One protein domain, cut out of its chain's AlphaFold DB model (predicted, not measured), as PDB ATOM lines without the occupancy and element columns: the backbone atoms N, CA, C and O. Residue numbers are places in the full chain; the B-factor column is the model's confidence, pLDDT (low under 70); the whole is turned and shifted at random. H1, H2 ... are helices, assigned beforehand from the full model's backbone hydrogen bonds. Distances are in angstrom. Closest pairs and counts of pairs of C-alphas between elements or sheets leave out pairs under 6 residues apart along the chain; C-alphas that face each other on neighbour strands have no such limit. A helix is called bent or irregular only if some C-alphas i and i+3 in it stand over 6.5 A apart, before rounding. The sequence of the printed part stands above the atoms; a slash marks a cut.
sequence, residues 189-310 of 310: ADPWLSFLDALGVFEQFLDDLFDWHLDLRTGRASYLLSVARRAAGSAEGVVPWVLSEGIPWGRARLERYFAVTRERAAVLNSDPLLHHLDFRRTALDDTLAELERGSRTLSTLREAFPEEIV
ATOM      1  N   ALA A 189     232.320 231.799 410.290       96.44
ATOM      2  CA  ALA A 189     233.156 232.473 409.302       96.44
ATOM      3  C   ALA A 189     233.115 234.008 409.417       96.44
ATOM      4  O   ALA A 189     234.129 234.642 409.152       96.44
ATOM      5  N   ASP A 190     231.992 234.605 409.843       97.00
ATOM      6  CA  ASP A 190     231.795 236.068 409.818       97.00
ATOM      7  C   ASP A 190     232.943 236.878 410.450       97.00
ATOM      8  O   ASP A 190     233.372 237.851 409.829       97.00
ATOM      9  N   PRO A 191     233.495 236.507 411.627       96.94
ATOM     10  CA  PRO A 191     234.609 237.252 412.210       96.94
ATOM     11  C   PRO A 191     235.862 237.232 411.323       96.94
ATOM     12  O   PRO A 191     236.500 238.265 411.133       96.94
ATOM     13  N   TRP A 192     236.189 236.075 410.740       96.06
ATOM     14  CA  TRP A 192     237.342 235.908 409.851       96.06
ATOM     15  C   TRP A 192     237.165 236.664 408.535       96.06
ATOM     16  O   TRP A 192     238.107 237.280 408.043       96.06
ATOM     17  N   LEU A 193     235.947 236.659 407.988       95.69
ATOM     18  CA  LEU A 193     235.617 237.425 406.789       95.69
ATOM     19  C   LEU A 193     235.669 238.935 407.061       95.69
ATOM     20  O   LEU A 193     236.252 239.675 406.279       95.69
ATOM     21  N   SER A 194     235.160 239.391 408.211       95.38
ATOM     22  CA  SER A 194     235.261 240.799 408.610       95.38
ATOM     23  C   SER A 194     236.708 241.248 408.831       95.38
ATOM     24  O   SER A 194     237.026 242.408 408.569       95.38
ATOM     25  N   PHE A 195     237.575 240.363 409.330       95.81
ATOM     26  CA  PHE A 195     239.008 240.626 409.418       95.81
ATOM     27  C   PHE A 195     239.643 240.753 408.028       95.81
ATOM     28  O   PHE A 195     240.361 241.721 407.787       95.81
ATOM     29  N   LEU A 196     239.347 239.823 407.112       94.75
ATOM     30  CA  LEU A 196     239.831 239.870 405.728       94.75
ATOM     31  C   LEU A 196     239.458 241.177 405.022       94.75
ATOM     32  O   LEU A 196     240.280 241.733 404.302       94.75
ATOM     33  N   ASP A 197     238.249 241.682 405.256       94.00
ATOM     34  CA  ASP A 197     237.784 242.934 404.658       94.00
ATOM     35  C   ASP A 197     238.587 244.137 405.160       94.00
ATOM     36  O   ASP A 197     239.018 244.974 404.367       94.00
ATOM     37  N   ALA A 198     238.831 244.205 406.474       95.19
ATOM     38  CA  ALA A 198     239.653 245.255 407.068       95.19
ATOM     39  C   ALA A 198     241.107 245.179 406.578       95.19
ATOM     40  O   ALA A 198     241.689 246.201 406.212       95.19
ATOM     41  N   LEU A 199     241.659 243.964 406.510       94.50
ATOM     42  CA  LEU A 199     243.005 243.728 406.004       94.50
ATOM     43  C   LEU A 199     243.123 244.124 404.526       94.50
ATOM     44  O   LEU A 199     244.091 244.774 404.157       94.50
ATOM     45  N   GLY A 200     242.127 243.799 403.697       93.00
ATOM     46  CA  GLY A 200     242.079 244.196 402.289       93.00
ATOM     47  C   GLY A 200     242.121 245.706 402.081       93.00
ATOM     48  O   GLY A 200     242.865 246.189 401.235       93.00
ATOM     49  N   VAL A 201     241.368 246.458 402.888       94.69
ATOM     50  CA  VAL A 201     241.397 247.932 402.873       94.69
ATOM     51  C   VAL A 201     242.780 248.461 403.249       94.69
ATOM     52  O   VAL A 201     243.293 249.363 402.590       94.69
ATOM     53  N   PHE A 202     243.382 247.912 404.305       95.25
ATOM     54  CA  PHE A 202     244.722 248.303 404.735       95.25
ATOM     55  C   PHE A 202     245.770 248.033 403.645       95.25
ATOM     56  O   PHE A 202     246.568 248.916 403.352       95.25
ATOM     57  N   GLU A 203     245.738 246.854 403.030       92.69
ATOM     58  CA  GLU A 203     246.711 246.415 402.021       92.69
ATOM     59  C   GLU A 203     246.547 247.169 400.702       92.69
ATOM     60  O   GLU A 203     247.528 247.653 400.155       92.69
ATOM     61  N   GLN A 204     245.315 247.381 400.230       92.69
ATOM     62  CA  GLN A 204     245.101 248.183 399.026       92.69
ATOM     63  C   GLN A 204     245.555 249.632 399.235       92.69
ATOM     64  O   GLN A 204     246.146 250.223 398.340       92.69
ATOM     65  N   PHE A 205     245.308 250.220 400.411       95.50
ATOM     66  CA  PHE A 205     245.782 251.579 400.672       95.50
ATOM     67  C   PHE A 205     247.308 251.649 400.830       95.50
ATOM     68  O   PHE A 205     247.914 252.684 400.550       95.50
ATOM     69  N   LEU A 206     247.927 250.563 401.302       94.62
ATOM     70  CA  LEU A 206     249.377 250.418 401.363       94.62
ATOM     71  C   LEU A 206     249.976 250.469 399.956       94.62
ATOM     72  O   LEU A 206     250.894 251.256 399.729       94.62
ATOM     73  N   ASP A 207     249.409 249.694 399.031       92.75
ATOM     74  CA  ASP A 207     249.795 249.694 397.619       92.75
ATOM     75  C   ASP A 207     249.587 251.092 397.007       92.75
ATOM     76  O   ASP A 207     250.540 251.676 396.498       92.75
ATOM     77  N   ASP A 208     248.408 251.708 397.179       94.75
ATOM     78  CA  ASP A 208     248.127 253.071 396.693       94.75
ATOM     79  C   ASP A 208     249.156 254.109 397.192       94.75
ATOM     80  O   ASP A 208     249.511 255.036 396.459       94.75
ATOM     81  N   LEU A 209     249.619 253.991 398.447       95.25
ATOM     82  CA  LEU A 209     250.590 254.920 399.028       95.25
ATOM     83  C   LEU A 209     252.006 254.708 398.498       95.25
ATOM     84  O   LEU A 209     252.727 255.691 398.347       95.25
ATOM     85  N   PHE A 210     252.436 253.468 398.268       94.00
ATOM     86  CA  PHE A 210     253.813 253.185 397.856       94.00
ATOM     87  C   PHE A 210     253.996 253.148 396.334       94.00
ATOM     88  O   PHE A 210     255.064 253.533 395.855       94.00
ATOM     89  N   ASP A 211     252.943 252.831 395.581       93.81
ATOM     90  CA  ASP A 211     252.967 252.764 394.117       93.81
ATOM     91  C   ASP A 211     252.467 254.049 393.440       93.81
ATOM     92  O   ASP A 211     252.487 254.153 392.213       93.81
ATOM     93  N   TRP A 212     252.111 255.087 394.209       94.12
ATOM     94  CA  TRP A 212     251.527 256.342 393.705       94.12
ATOM     95  C   TRP A 212     252.259 256.957 392.505       94.12
ATOM     96  O   TRP A 212     251.633 257.524 391.609       94.12
ATOM     97  N   HIS A 213     253.592 256.882 392.480       92.88
ATOM     98  CA  HIS A 213     254.395 257.447 391.400       92.88
ATOM     99  C   HIS A 213     254.324 256.588 390.131       92.88
ATOM    100  O   HIS A 213     254.302 257.125 389.022       92.88
ATOM    101  N   LEU A 214     254.281 255.262 390.283       89.88
ATOM    102  CA  LEU A 214     254.051 254.350 389.167       89.88
ATOM    103  C   LEU A 214     252.639 254.556 388.613       89.88
ATOM    104  O   LEU A 214     252.509 254.783 387.412       89.88
ATOM    105  N   ASP A 215     251.631 254.587 389.485       91.94
ATOM    106  CA  ASP A 215     250.232 254.819 389.115       91.94
ATOM    107  C   ASP A 215     250.050 256.140 388.365       91.94
ATOM    108  O   ASP A 215     249.377 256.209 387.336       91.94
ATOM    109  N   LEU A 216     250.708 257.203 388.840       92.50
ATOM    110  CA  LEU A 216     250.668 258.502 388.182       92.50
ATOM    111  C   LEU A 216     251.270 258.437 386.773       92.50
ATOM    112  O   LEU A 216     250.699 259.001 385.841       92.50
ATOM    113  N   ARG A 217     252.405 257.744 386.609       91.12
ATOM    114  CA  ARG A 217     253.097 257.599 385.318       91.12
ATOM    115  C   ARG A 217     252.324 256.753 384.313       91.12
ATOM    116  O   ARG A 217     252.397 257.034 383.120       91.12
ATOM    117  N   THR A 218     251.634 255.716 384.774       85.94
ATOM    118  CA  THR A 218     250.842 254.817 383.919       85.94
ATOM    119  C   THR A 218     249.415 255.321 383.707       85.94
ATOM    120  O   THR A 218     248.677 254.756 382.907       85.94
ATOM    121  N   GLY A 219     249.020 256.405 384.386       87.62
ATOM    122  CA  GLY A 219     247.670 256.960 384.309       87.62
ATOM    123  C   GLY A 219     246.628 256.149 385.080       87.62
ATOM    124  O   GLY A 219     245.431 256.408 384.932       87.62
ATOM    125  N   ARG A 220     247.061 255.199 385.917       87.81
ATOM    126  CA  ARG A 220     246.190 254.408 386.783       87.81
ATOM    127  C   ARG A 220     245.551 255.307 387.841       87.81
ATOM    128  O   ARG A 220     246.173 256.214 388.400       87.81
ATOM    129  N   ALA A 221     244.264 255.091 388.094       89.88
ATOM    130  CA  ALA A 221     243.577 255.748 389.192       89.88
ATOM    131  C   ALA A 221     243.802 254.957 390.483       89.88
ATOM    132  O   ALA A 221     243.603 253.748 390.523       89.88
ATOM    133  N   SER A 222     244.168 255.671 391.540       93.38
ATOM    134  CA  SER A 222     244.202 255.164 392.909       93.38
ATOM    135  C   SER A 222     243.467 256.139 393.821       93.38
ATOM    136  O   SER A 222     243.199 257.293 393.442       93.38
ATOM    137  N   TYR A 223     243.095 255.697 395.021       95.12
ATOM    138  CA  TYR A 223     242.379 256.561 395.953       95.12
ATOM    139  C   TYR A 223     243.257 257.739 396.389       95.12
ATOM    140  O   TYR A 223     242.792 258.883 396.371       95.12
ATOM    141  N   LEU A 224     244.545 257.498 396.667       96.25
ATOM    142  CA  LEU A 224     245.503 258.565 396.977       96.25
ATOM    143  C   LEU A 224     245.583 259.601 395.843       96.25
ATOM    144  O   LEU A 224     245.469 260.798 396.106       96.25
ATOM    145  N   LEU A 225     245.738 259.167 394.587       95.31
ATOM    146  CA  LEU A 225     245.842 260.097 393.456       95.31
ATOM    147  C   LEU A 225     244.535 260.842 393.178       95.31
ATOM    148  O   LEU A 225     244.566 261.997 392.754       95.31
ATOM    149  N   SER A 226     243.386 260.225 393.450       95.06
ATOM    150  CA  SER A 226     242.084 260.892 393.338       95.06
ATOM    151  C   SER A 226     241.945 262.004 394.385       95.06
ATOM    152  O   SER A 226     241.528 263.117 394.065       95.06
ATOM    153  N   VAL A 227     242.386 261.758 395.626       96.62
ATOM    154  CA  VAL A 227     242.473 262.799 396.666       96.62
ATOM    155  C   VAL A 227     243.452 263.900 396.259       96.62
ATOM    156  O   VAL A 227     243.095 265.076 396.336       96.62
ATOM    157  N   ALA A 228     244.637 263.533 395.767       96.00
ATOM    158  CA  ALA A 228     245.656 264.486 395.344       96.00
ATOM    159  C   ALA A 228     245.155 265.417 394.233       96.00
ATOM    160  O   ALA A 228     245.329 266.626 394.325       96.00
ATOM    161  N   ARG A 229     244.472 264.880 393.213       94.81
ATOM    162  CA  ARG A 229     243.891 265.678 392.117       94.81
ATOM    163  C   ARG A 229     242.843 266.670 392.619       94.81
ATOM    164  O   ARG A 229     242.849 267.822 392.192       94.81
ATOM    165  N   ARG A 230     241.974 266.248 393.546       95.00
ATOM    166  CA  ARG A 230     240.960 267.130 394.154       95.00
ATOM    167  C   ARG A 230     241.588 268.235 395.006       95.00
ATOM    168  O   ARG A 230     241.089 269.355 394.989       95.00
ATOM    169  N   ALA A 231     242.662 267.930 395.732       94.88
ATOM    170  CA  ALA A 231     243.341 268.885 396.606       94.88
ATOM    171  C   ALA A 231     244.249 269.866 395.843       94.88
ATOM    172  O   ALA A 231     244.272 271.052 396.154       94.88
ATOM    173  N   ALA A 232     244.970 269.382 394.829       91.94
ATOM    174  CA  ALA A 232     245.948 270.162 394.076       91.94
ATOM    175  C   ALA A 232     245.322 271.213 393.144       91.94
ATOM    176  O   ALA A 232     245.975 272.196 392.803       91.94
ATOM    177  N   GLY A 233     244.083 271.004 392.684       85.69
ATOM    178  CA  GLY A 233     243.378 271.922 391.778       85.69
ATOM    179  C   GLY A 233     243.894 271.948 390.329       85.69
ATOM    180  O   GLY A 233     243.186 272.437 389.451       85.69
ATOM    181  N   SER A 234     245.080 271.394 390.051       87.88
ATOM    182  CA  SER A 234     245.616 271.151 388.706       87.88
ATOM    183  C   SER A 234     246.448 269.861 388.657       87.88
ATOM    184  O   SER A 234     246.840 269.318 389.694       87.88
ATOM    185  N   ALA A 235     246.727 269.357 387.450       84.19
ATOM    186  CA  ALA A 235     247.527 268.146 387.261       84.19
ATOM    187  C   ALA A 235     248.991 268.349 387.691       84.19
ATOM    188  O   ALA A 235     249.584 267.471 388.316       84.19
ATOM    189  N   GLU A 236     249.547 269.531 387.421       87.75
ATOM    190  CA  GLU A 236     250.911 269.924 387.785       87.75
ATOM    191  C   GLU A 236     251.104 269.997 389.309       87.75
ATOM    192  O   GLU A 236     252.212 269.812 389.808       87.75
ATOM    193  N   GLY A 237     250.024 270.221 390.067       92.00
ATOM    194  CA  GLY A 237     250.059 270.292 391.526       92.00
ATOM    195  C   GLY A 237     250.043 268.935 392.243       92.00
ATOM    196  O   GLY A 237     250.289 268.898 393.448       92.00
ATOM    197  N   VAL A 238     249.790 267.820 391.543       93.44
ATOM    198  CA  VAL A 238     249.642 266.490 392.169       93.44
ATOM    199  C   VAL A 238     250.931 266.034 392.850       93.44
ATOM    200  O   VAL A 238     250.906 265.694 394.030       93.44
ATOM    201  N   VAL A 239     252.066 266.049 392.140       92.88
ATOM    202  CA  VAL A 239     253.363 265.629 392.704       92.88
ATOM    203  C   VAL A 239     253.774 266.521 393.885       92.88
ATOM    204  O   VAL A 239     254.061 265.971 394.953       92.88
ATOM    205  N   PRO A 240     253.753 267.869 393.768       91.44
ATOM    206  CA  PRO A 240     253.980 268.758 394.903       91.44
ATOM    207  C   PRO A 240     253.117 268.429 396.120       91.44
ATOM    208  O   PRO A 240     253.656 268.352 397.222       91.44
ATOM    209  N   TRP A 241     251.814 268.208 395.917       94.19
ATOM    210  CA  TRP A 241     250.885 267.913 397.001       94.19
ATOM    211  C   TRP A 241     251.183 266.567 397.663       94.19
ATOM    212  O   TRP A 241     251.200 266.488 398.891       94.19
ATOM    213  N   VAL A 242     251.462 265.513 396.885       93.25
ATOM    214  CA  VAL A 242     251.773 264.189 397.449       93.25
ATOM    215  C   VAL A 242     252.998 264.263 398.361       93.25
ATOM    216  O   VAL A 242     252.964 263.734 399.473       93.25
ATOM    217  N   LEU A 243     254.052 264.960 397.929       90.38
ATOM    218  CA  LEU A 243     255.286 265.081 398.704       90.38
ATOM    219  C   LEU A 243     255.100 265.888 399.999       90.38
ATOM    220  O   LEU A 243     255.638 265.484 401.032       90.38
ATOM    221  N   SER A 244     254.341 266.992 399.969       89.00
ATOM    222  CA  SER A 244     254.181 267.875 401.135       89.00
ATOM    223  C   SER A 244     253.070 267.449 402.097       89.00
ATOM    224  O   SER A 244     253.254 267.505 403.311       89.00
ATOM    225  N   GLU A 245     251.915 267.040 401.572       92.38
ATOM    226  CA  GLU A 245     250.696 266.771 402.348       92.38
ATOM    227  C   GLU A 245     250.215 265.323 402.213       92.38
ATOM    228  O   GLU A 245     249.747 264.737 403.192       92.38
ATOM    229  N   GLY A 246     250.355 264.726 401.026       93.56
ATOM    230  CA  GLY A 246     249.825 263.397 400.732       93.56
ATOM    231  C   GLY A 246     250.489 262.273 401.523       93.56
ATOM    232  O   GLY A 246     249.780 261.400 402.013       93.56
ATOM    233  N   ILE A 247     251.810 262.307 401.720       92.44
ATOM    234  CA  ILE A 247     252.523 261.306 402.537       92.44
ATOM    235  C   ILE A 247     252.086 261.373 404.016       92.44
ATOM    236  O   ILE A 247     251.653 260.342 404.537       92.44
ATOM    237  N   PRO A 248     252.110 262.538 404.707       92.88
ATOM    238  CA  PRO A 248     251.570 262.647 406.067       92.88
ATOM    239  C   PRO A 248     250.096 262.229 406.178       92.88
ATOM    240  O   PRO A 248     249.718 261.515 407.110       92.88
ATOM    241  N   TRP A 249     249.265 262.637 405.214       95.56
ATOM    242  CA  TRP A 249     247.856 262.247 405.154       95.56
ATOM    243  C   TRP A 249     247.691 260.729 404.989       95.56
ATOM    244  O   TRP A 249     246.914 260.102 405.715       95.56
ATOM    245  N   GLY A 250     248.457 260.127 404.078       95.88
ATOM    246  CA  GLY A 250     248.465 258.692 403.812       95.88
ATOM    247  C   GLY A 250     248.910 257.892 405.031       95.88
ATOM    248  O   GLY A 250     248.239 256.935 405.419       95.88
ATOM    249  N   ARG A 251     249.956 258.333 405.734       95.50
ATOM    250  CA  ARG A 251     250.378 257.720 407.002       95.50
ATOM    251  C   ARG A 251     249.237 257.675 408.022       95.50
ATOM    252  O   ARG A 251     248.944 256.608 408.559       95.50
ATOM    253  N   ALA A 252     248.558 258.799 408.252       96.06
ATOM    254  CA  ALA A 252     247.445 258.859 409.202       96.06
ATOM    255  C   ALA A 252     246.284 257.922 408.804       96.06
ATOM    256  O   ALA A 252     245.641 257.303 409.657       96.06
ATOM    257  N   ARG A 253     246.021 257.777 407.498       96.75
ATOM    258  CA  ARG A 253     245.024 256.832 406.972       96.75
ATOM    259  C   ARG A 253     245.442 255.373 407.169       96.75
ATOM    260  O   ARG A 253     244.629 254.595 407.666       96.75
ATOM    261  N   LEU A 254     246.696 255.020 406.879       95.94
ATOM    262  CA  LEU A 254     247.235 253.680 407.140       95.94
ATOM    263  C   LEU A 254     247.152 253.306 408.617       95.94
ATOM    264  O   LEU A 254     246.738 252.196 408.942       95.94
ATOM    265  N   GLU A 255     247.491 254.228 409.520       96.56
ATOM    266  CA  GLU A 255     247.383 254.005 410.966       96.56
ATOM    267  C   GLU A 255     245.941 253.684 411.379       96.56
ATOM    268  O   GLU A 255     245.706 252.729 412.123       96.56
ATOM    269  N   ARG A 256     244.961 254.415 410.832       97.00
ATOM    270  CA  ARG A 256     243.537 254.147 411.073       97.00
ATOM    271  C   ARG A 256     243.106 252.780 410.538       97.00
ATOM    272  O   ARG A 256     242.439 252.037 411.258       97.00
ATOM    273  N   TYR A 257     243.460 252.434 409.301       96.81
ATOM    274  CA  TYR A 257     243.079 251.144 408.709       96.81
ATOM    275  C   TYR A 257     243.761 249.962 409.407       96.81
ATOM    276  O   TYR A 257     243.124 248.934 409.655       96.81
ATOM    277  N   PHE A 258     245.019 250.127 409.818       97.19
ATOM    278  CA  PHE A 258     245.730 249.125 410.604       97.19
ATOM    279  C   PHE A 258     245.098 248.928 411.988       97.19
ATOM    280  O   PHE A 258     244.933 247.790 412.426       97.19
ATOM    281  N   ALA A 259     244.681 250.007 412.664       97.81
ATOM    282  CA  ALA A 259     243.998 249.912 413.955       97.81
ATOM    283  C   ALA A 259     242.697 249.095 413.860       97.81
ATOM    284  O   ALA A 259     242.485 248.192 414.670       97.81
ATOM    285  N   VAL A 260     241.878 249.340 412.830       97.69
ATOM    286  CA  VAL A 260     240.659 248.550 412.570       97.69
ATOM    287  C   VAL A 260     241.006 247.089 412.273       97.69
ATOM    288  O   VAL A 260     240.380 246.182 412.817       97.69
ATOM    289  N   THR A 261     242.032 246.842 411.455       97.06
ATOM    290  CA  THR A 261     242.507 245.482 411.143       97.06
ATOM    291  C   THR A 261     242.924 244.732 412.411       97.06
ATOM    292  O   THR A 261     242.513 243.588 412.623       97.06
ATOM    293  N   ARG A 262     243.676 245.392 413.300       97.62
ATOM    294  CA  ARG A 262     244.114 244.835 414.586       97.62
ATOM    295  C   ARG A 262     242.939 244.563 415.526       97.62
ATOM    296  O   ARG A 262     242.908 243.509 416.156       97.62
ATOM    297  N   GLU A 263     241.966 245.470 415.601       97.94
ATOM    298  CA  GLU A 263     240.746 245.281 416.398       97.94
ATOM    299  C   GLU A 263     239.975 244.033 415.941       97.94
ATOM    300  O   GLU A 263     239.595 243.200 416.765       97.94
ATOM    301  N   ARG A 264     239.800 243.855 414.624       97.44
ATOM    302  CA  ARG A 264     239.141 242.662 414.069       97.44
ATOM    303  C   ARG A 264     239.937 241.389 414.331       97.44
ATOM    304  O   ARG A 264     239.337 240.377 414.682       97.44
ATOM    305  N   ALA A 265     241.263 241.440 414.218       96.69
ATOM    306  CA  ALA A 265     242.130 240.299 414.502       96.69
ATOM    307  C   ALA A 265     242.076 239.861 415.973       96.69
ATOM    308  O   ALA A 265     242.066 238.663 416.251       96.69
ATOM    309  N   ALA A 266     241.984 240.806 416.914       96.38
ATOM    310  CA  ALA A 266     241.921 240.508 418.344       96.38
ATOM    311  C   ALA A 266     240.705 239.639 418.718       96.38
ATOM    312  O   ALA A 266     240.807 238.772 419.579       96.38
ATOM    313  N   VAL A 267     239.573 239.806 418.024       95.88
ATOM    314  CA  VAL A 267     238.357 238.996 418.238       95.88
ATOM    315  C   VAL A 267     238.552 237.531 417.821       95.88
ATOM    316  O   VAL A 267     237.844 236.651 418.313       95.88
ATOM    317  N   LEU A 268     239.508 237.249 416.931       94.44
ATOM    318  CA  LEU A 268     239.763 235.904 416.412       94.44
ATOM    319  C   LEU A 268     240.562 235.024 417.379       94.44
ATOM    320  O   LEU A 268     240.581 233.812 417.187       94.44
ATOM    321  N   ASN A 269     241.193 235.612 418.406       90.81
ATOM    322  CA  ASN A 269     242.031 234.910 419.389       90.81
ATOM    323  C   ASN A 269     243.078 233.983 418.736       90.81
ATOM    324  O   ASN A 269     243.263 232.842 419.153       90.81
ATOM    325  N   SER A 270     243.735 234.463 417.676       92.00
ATOM    326  CA  SER A 270     244.777 233.726 416.957       92.00
ATOM    327  C   SER A 270     246.135 234.388 417.188       92.00
ATOM    328  O   SER A 270     246.454 235.402 416.566       92.00
ATOM    329  N   ASP A 271     246.949 233.808 418.074       92.75
ATOM    330  CA  ASP A 271     248.293 234.320 418.380       92.75
ATOM    331  C   ASP A 271     249.198 234.415 417.138       92.75
ATOM    332  O   ASP A 271     249.844 235.453 416.958       92.75
ATOM    333  N   PRO A 272     249.228 233.420 416.221       92.06
ATOM    334  CA  PRO A 272     250.021 233.528 414.998       92.06
ATOM    335  C   PRO A 272     249.604 234.704 414.107       92.06
ATOM    336  O   PRO A 272     250.460 235.358 413.509       92.06
ATOM    337  N   LEU A 273     248.300 234.997 414.036       93.50
ATOM    338  CA  LEU A 273     247.788 236.139 413.285       93.50
ATOM    339  C   LEU A 273     248.222 237.463 413.925       93.50
ATOM    340  O   LEU A 273     248.686 238.359 413.220       93.50
ATOM    341  N   LEU A 274     248.094 237.595 415.248       95.06
ATOM    342  CA  LEU A 274     248.506 238.808 415.957       95.06
ATOM    343  C   LEU A 274     250.013 239.052 415.817       95.06
ATOM    344  O   LEU A 274     250.417 240.167 415.493       95.06
ATOM    345  N   HIS A 275     250.825 238.000 415.939       93.81
ATOM    346  CA  HIS A 275     252.267 238.085 415.718       93.81
ATOM    347  C   HIS A 275     252.612 238.495 414.277       93.81
ATOM    348  O   HIS A 275     253.495 239.325 414.061       93.81
ATOM    349  N   HIS A 276     251.885 237.975 413.280       93.25
ATOM    350  CA  HIS A 276     252.048 238.415 411.895       93.25
ATOM    351  C   HIS A 276     251.730 239.907 411.724       93.25
ATOM    352  O   HIS A 276     252.482 240.611 411.051       93.25
ATOM    353  N   LEU A 277     250.658 240.413 412.344       95.44
ATOM    354  CA  LEU A 277     250.313 241.836 412.280       95.44
ATOM    355  C   LEU A 277     251.342 242.722 412.990       95.44
ATOM    356  O   LEU A 277     251.649 243.798 412.481       95.44
ATOM    357  N   ASP A 278     251.899 242.282 414.118       95.69
ATOM    358  CA  ASP A 278     252.984 242.996 414.801       95.69
ATOM    359  C   ASP A 278     254.228 243.092 413.908       95.69
ATOM    360  O   ASP A 278     254.756 244.185 413.705       95.69
ATOM    361  N   PHE A 279     254.629 241.982 413.278       94.06
ATOM    362  CA  PHE A 279     255.716 241.979 412.295       94.06
ATOM    363  C   PHE A 279     255.445 242.949 411.133       94.06
ATOM    364  O   PHE A 279     256.311 243.746 410.768       94.06
ATOM    365  N   ARG A 280     254.227 242.921 410.568       93.00
ATOM    366  CA  ARG A 280     253.822 243.839 409.491       93.00
ATOM    367  C   ARG A 280     253.860 245.296 409.941       93.00
ATOM    368  O   ARG A 280     254.253 246.147 409.148       93.00
ATOM    369  N   ARG A 281     253.488 245.585 411.192       94.75
ATOM    370  CA  ARG A 281     253.542 246.941 411.741       94.75
ATOM    371  C   ARG A 281     254.971 247.455 411.825       94.75
ATOM    372  O   ARG A 281     255.222 248.557 411.355       94.75
ATOM    373  N   THR A 282     255.892 246.658 412.366       94.94
ATOM    374  CA  THR A 282     257.306 247.044 412.466       94.94
ATOM    375  C   THR A 282     257.902 247.328 411.090       94.94
ATOM    376  O   THR A 282     258.474 248.394 410.886       94.94
ATOM    377  N   ALA A 283     257.689 246.433 410.118       91.81
ATOM    378  CA  ALA A 283     258.185 246.635 408.756       91.81
ATOM    379  C   ALA A 283     257.599 247.897 408.089       91.81
ATOM    380  O   ALA A 283     258.296 248.609 407.361       91.81
ATOM    381  N   LEU A 284     256.319 248.195 408.348       92.06
ATOM    382  CA  LEU A 284     255.679 249.416 407.863       92.06
ATOM    383  C   LEU A 284     256.288 250.670 408.500       92.06
ATOM    384  O   LEU A 284     256.571 251.631 407.788       92.06
ATOM    385  N   ASP A 285     256.490 250.667 409.817       93.56
ATOM    386  CA  ASP A 285     257.066 251.803 410.538       93.56
ATOM    387  C   ASP A 285     258.482 252.129 410.024       93.56
ATOM    388  O   ASP A 285     258.790 253.301 409.790       93.56
ATOM    389  N   ASP A 286     259.300 251.107 409.751       92.31
ATOM    390  CA  ASP A 286     260.631 251.272 409.151       92.31
ATOM    391  C   ASP A 286     260.551 251.911 407.753       92.31
ATOM    392  O   ASP A 286     261.261 252.880 407.457       92.31
ATOM    393  N   THR A 287     259.634 251.419 406.914       91.81
ATOM    394  CA  THR A 287     259.434 251.919 405.542       91.81
ATOM    395  C   THR A 287     258.934 253.367 405.537       91.81
ATOM    396  O   THR A 287     259.439 254.208 404.790       91.81
ATOM    397  N   LEU A 288     257.969 253.703 406.401       90.19
ATOM    398  CA  LEU A 288     257.452 255.068 406.535       90.19
ATOM    399  C   LEU A 288     258.528 256.031 407.047       90.19
ATOM    400  O   LEU A 288     258.628 257.156 406.555       90.19
ATOM    401  N   ALA A 289     259.372 255.597 407.987       90.00
ATOM    402  CA  ALA A 289     260.480 256.408 408.481       90.00
ATOM    403  C   ALA A 289     261.532 256.697 407.393       90.00
ATOM    404  O   ALA A 289     262.164 257.758 407.395       90.00
ATOM    405  N   GLU A 290     261.752 255.771 406.459       89.81
ATOM    406  CA  GLU A 290     262.586 256.010 405.279       89.81
ATOM    407  C   GLU A 290     261.930 256.988 404.298       89.81
ATOM    408  O   GLU A 290     262.555 257.988 403.930       89.81
ATOM    409  N   LEU A 291     260.653 256.775 403.968       87.31
ATOM    410  CA  LEU A 291     259.888 257.648 403.075       87.31
ATOM    411  C   LEU A 291     259.846 259.101 403.581       87.31
ATOM    412  O   LEU A 291     260.071 260.040 402.819       87.31
ATOM    413  N   GLU A 292     259.628 259.305 404.880       84.25
ATOM    414  CA  GLU A 292     259.608 260.637 405.499       84.25
ATOM    415  C   GLU A 292     260.969 261.329 405.501       84.25
ATOM    416  O   GLU A 292     261.038 262.562 405.452       84.25
ATOM    417  N   ARG A 293     262.064 260.567 405.604       85.81
ATOM    418  CA  ARG A 293     263.415 261.127 405.463       85.81
ATOM    419  C   ARG A 293     263.643 261.573 404.023       85.81
ATOM    420  O   ARG A 293     264.051 262.713 403.818       85.81
ATOM    421  N   GLY A 294     263.303 260.725 403.051       84.88
ATOM    422  CA  GLY A 294     263.406 261.042 401.626       84.88
ATOM    423  C   GLY A 294     262.577 262.266 401.224       84.88
ATOM    424  O   GLY A 294     263.108 263.192 400.613       84.88
ATOM    425  N   SER A 295     261.304 262.324 401.634       79.69
ATOM    426  CA  SER A 295     260.415 263.451 401.316       79.69
ATOM    427  C   SER A 295     260.908 264.777 401.909       79.69
ATOM    428  O   SER A 295     260.914 265.807 401.226       79.69
ATOM    429  N   ARG A 296     261.415 264.765 403.152       80.81
ATOM    430  CA  ARG A 296     262.024 265.959 403.763       80.81
ATOM    431  C   ARG A 296     263.249 266.431 402.988       80.81
ATOM    432  O   ARG A 296     263.349 267.619 402.707       80.81
ATOM    433  N   THR A 297     264.143 265.521 402.598       83.94
ATOM    434  CA  THR A 297     265.318 265.869 401.784       83.94
ATOM    435  C   THR A 297     264.918 266.491 400.445       83.94
ATOM    436  O   THR A 297     265.476 267.522 400.071       83.94
ATOM    437  N   LEU A 298     263.932 265.919 399.747       80.38
ATOM    438  CA  LEU A 298     263.432 266.460 398.478       80.38
ATOM    439  C   LEU A 298     262.779 267.836 398.649       80.38
ATOM    440  O   LEU A 298     263.008 268.727 397.833       80.38
ATOM    441  N   SER A 299     262.019 268.031 399.727       75.38
ATOM    442  CA  SER A 299     261.398 269.322 400.041       75.38
ATOM    443  C   SER A 299     262.454 270.407 400.271       75.38
ATOM    444  O   SER A 299     262.373 271.469 399.657       75.38
ATOM    445  N   THR A 300     263.499 270.111 401.054       78.12
ATOM    446  CA  THR A 300     264.630 271.029 401.271       78.12
ATOM    447  C   THR A 300     265.363 271.362 399.969       78.12
ATOM    448  O   THR A 300     265.726 272.515 399.747       78.12
ATOM    449  N   LEU A 301     265.586 270.375 399.091       77.00
ATOM    450  CA  LEU A 301     266.231 270.612 397.795       77.00
ATOM    451  C   LEU A 301     265.377 271.504 396.888       77.00
ATOM    452  O   LEU A 301     265.915 272.406 396.255       77.00
ATOM    453  N   ARG A 302     264.054 271.309 396.866       75.38
ATOM    454  CA  ARG A 302     263.135 272.158 396.095       75.38
ATOM    455  C   ARG A 302     263.124 273.603 396.598       75.38
ATOM    456  O   ARG A 302     263.089 274.525 395.792       75.38
ATOM    457  N   GLU A 303     263.161 273.802 397.915       76.25
ATOM    458  CA  GLU A 303     263.272 275.141 398.510       76.25
ATOM    459  C   GLU A 303     264.611 275.815 398.174       76.25
ATOM    460  O   GLU A 303     264.653 277.026 397.963       76.25
ATOM    461  N   ALA A 304     265.696 275.038 398.095       77.12
ATOM    462  CA  ALA A 304     267.027 275.538 397.761       77.12
ATOM    463  C   ALA A 304     267.227 275.820 396.258       77.12
ATOM    464  O   ALA A 304     268.005 276.711 395.916       77.12
ATOM    465  N   PHE A 305     266.533 275.092 395.372       76.19
ATOM    466  CA  PHE A 305     266.687 275.171 393.911       76.19
ATOM    467  C   PHE A 305     265.332 275.271 393.179       76.19
ATOM    468  O   PHE A 305     264.957 274.360 392.435       76.19
ATOM    469  N   PRO A 306     264.575 276.369 393.354       65.75
ATOM    470  CA  PRO A 306     263.216 276.487 392.820       65.75
ATOM    471  C   PRO A 306     263.123 276.549 391.282       65.75
ATOM    472  O   PRO A 306     262.039 276.324 390.753       65.75
ATOM    473  N   GLU A 307     264.217 276.835 390.564       63.41
ATOM    474  CA  GLU A 307     264.222 276.979 389.092       63.41
ATOM    475  C   GLU A 307     264.800 275.768 388.325       63.41
ATOM    476  O   GLU A 307     264.698 275.733 387.101       63.41
ATOM    477  N   GLU A 308     265.379 274.763 389.001       52.50
ATOM    478  CA  GLU A 308     266.136 273.673 388.342       52.50
ATOM    479  C   GLU A 308     265.503 272.272 388.465       52.50
ATOM    480  O   GLU A 308     266.009 271.318 387.878       52.50
ATOM    481  N   ILE A 309     264.394 272.127 389.196       48.84
ATOM    482  CA  ILE A 309     263.695 270.844 389.376       48.84
ATOM    483  C   ILE A 309     262.283 270.960 388.783       48.84
ATOM    484  O   ILE A 309     261.319 271.234 389.501       48.84
ATOM    485  N   VAL A 310     262.181 270.773 387.463       42.94
ATOM    486  CA  VAL A 310     260.930 270.518 386.719       42.94
ATOM    487  C   VAL A 310     261.095 269.237 385.918       42.94
ATOM    488  O   VAL A 310     262.093 269.147 385.168       42.94
TER     489      VAL A 310
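This is residues 189 to 310 of the 310 residues of the protein "Class 1 isoprenoid biosynthesis enzyme" of Gemmatimonadetes bacterium (UniProt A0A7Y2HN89). Three long helices, H1, H4 and H5, run side by side along the length of a narrow body, H4 antiparallel to both others and touching both. The short H2 and H3 make a small head beside the last part of H1 and the first part of H4, and residues 303 to 308 stick out past the head. The printed part has 122 residues, with five named helices in the order H1, H2, H3, H4, H5 and no named strand: all helix. It is loose, with a radius of gyration of the C-alphas of 17.0 A, and spans 56 by 26 by 20 A.

H1, residues 190 to 210, begins with C-alpha 190 at (231.795, 236.068, 409.818) and is 30.3 A long. H2 is residues 212 to 218, and H3 is residues 223 to 232. H4, residues 238 to 267, is 39.5 A long; it has a kink of 57 degrees near residue 245 and is only just irregular, C-alphas 244 and 247 being 6.9 A apart. H5, residues 271 to 304, is 49.7 A long and ends with C-alpha 304 at (267.027, 275.538, 397.761).

H1 touches H4 at a shallow tilt of 18 degrees, opposite ways; their closest C-alphas, of Ala 198 and Thr 261, are 5.0 A apart. H4 and H5 form a helical hairpin at 12 degrees, closest at the C-alphas of Leu 243 and Ser 295, 6.0 A. H1 and H5 are near each other. H3 and H4 form another, touching H4 residues 238 to 250 alone, at a tilt of 37 degrees, only just steep; the closest C-alphas are those of Ala 228 and Val 238, 5.5 A. H2 and H3 only just touch, with 3 pairs of C-alphas within 8 A, the closest those of Trp 212 and Leu 225, 6.8 A. Every O i to N i+4 pair is within hydrogen-bond range in H1, H2, H3 and H5, and 23 of 26 are in H4.

The C-alphas farthest apart, of Ala 189 and Glu 307, are 57.9 A apart. The printed part has no cut, and its four links are tight. Residues 306 to 310 have pLDDT under 70.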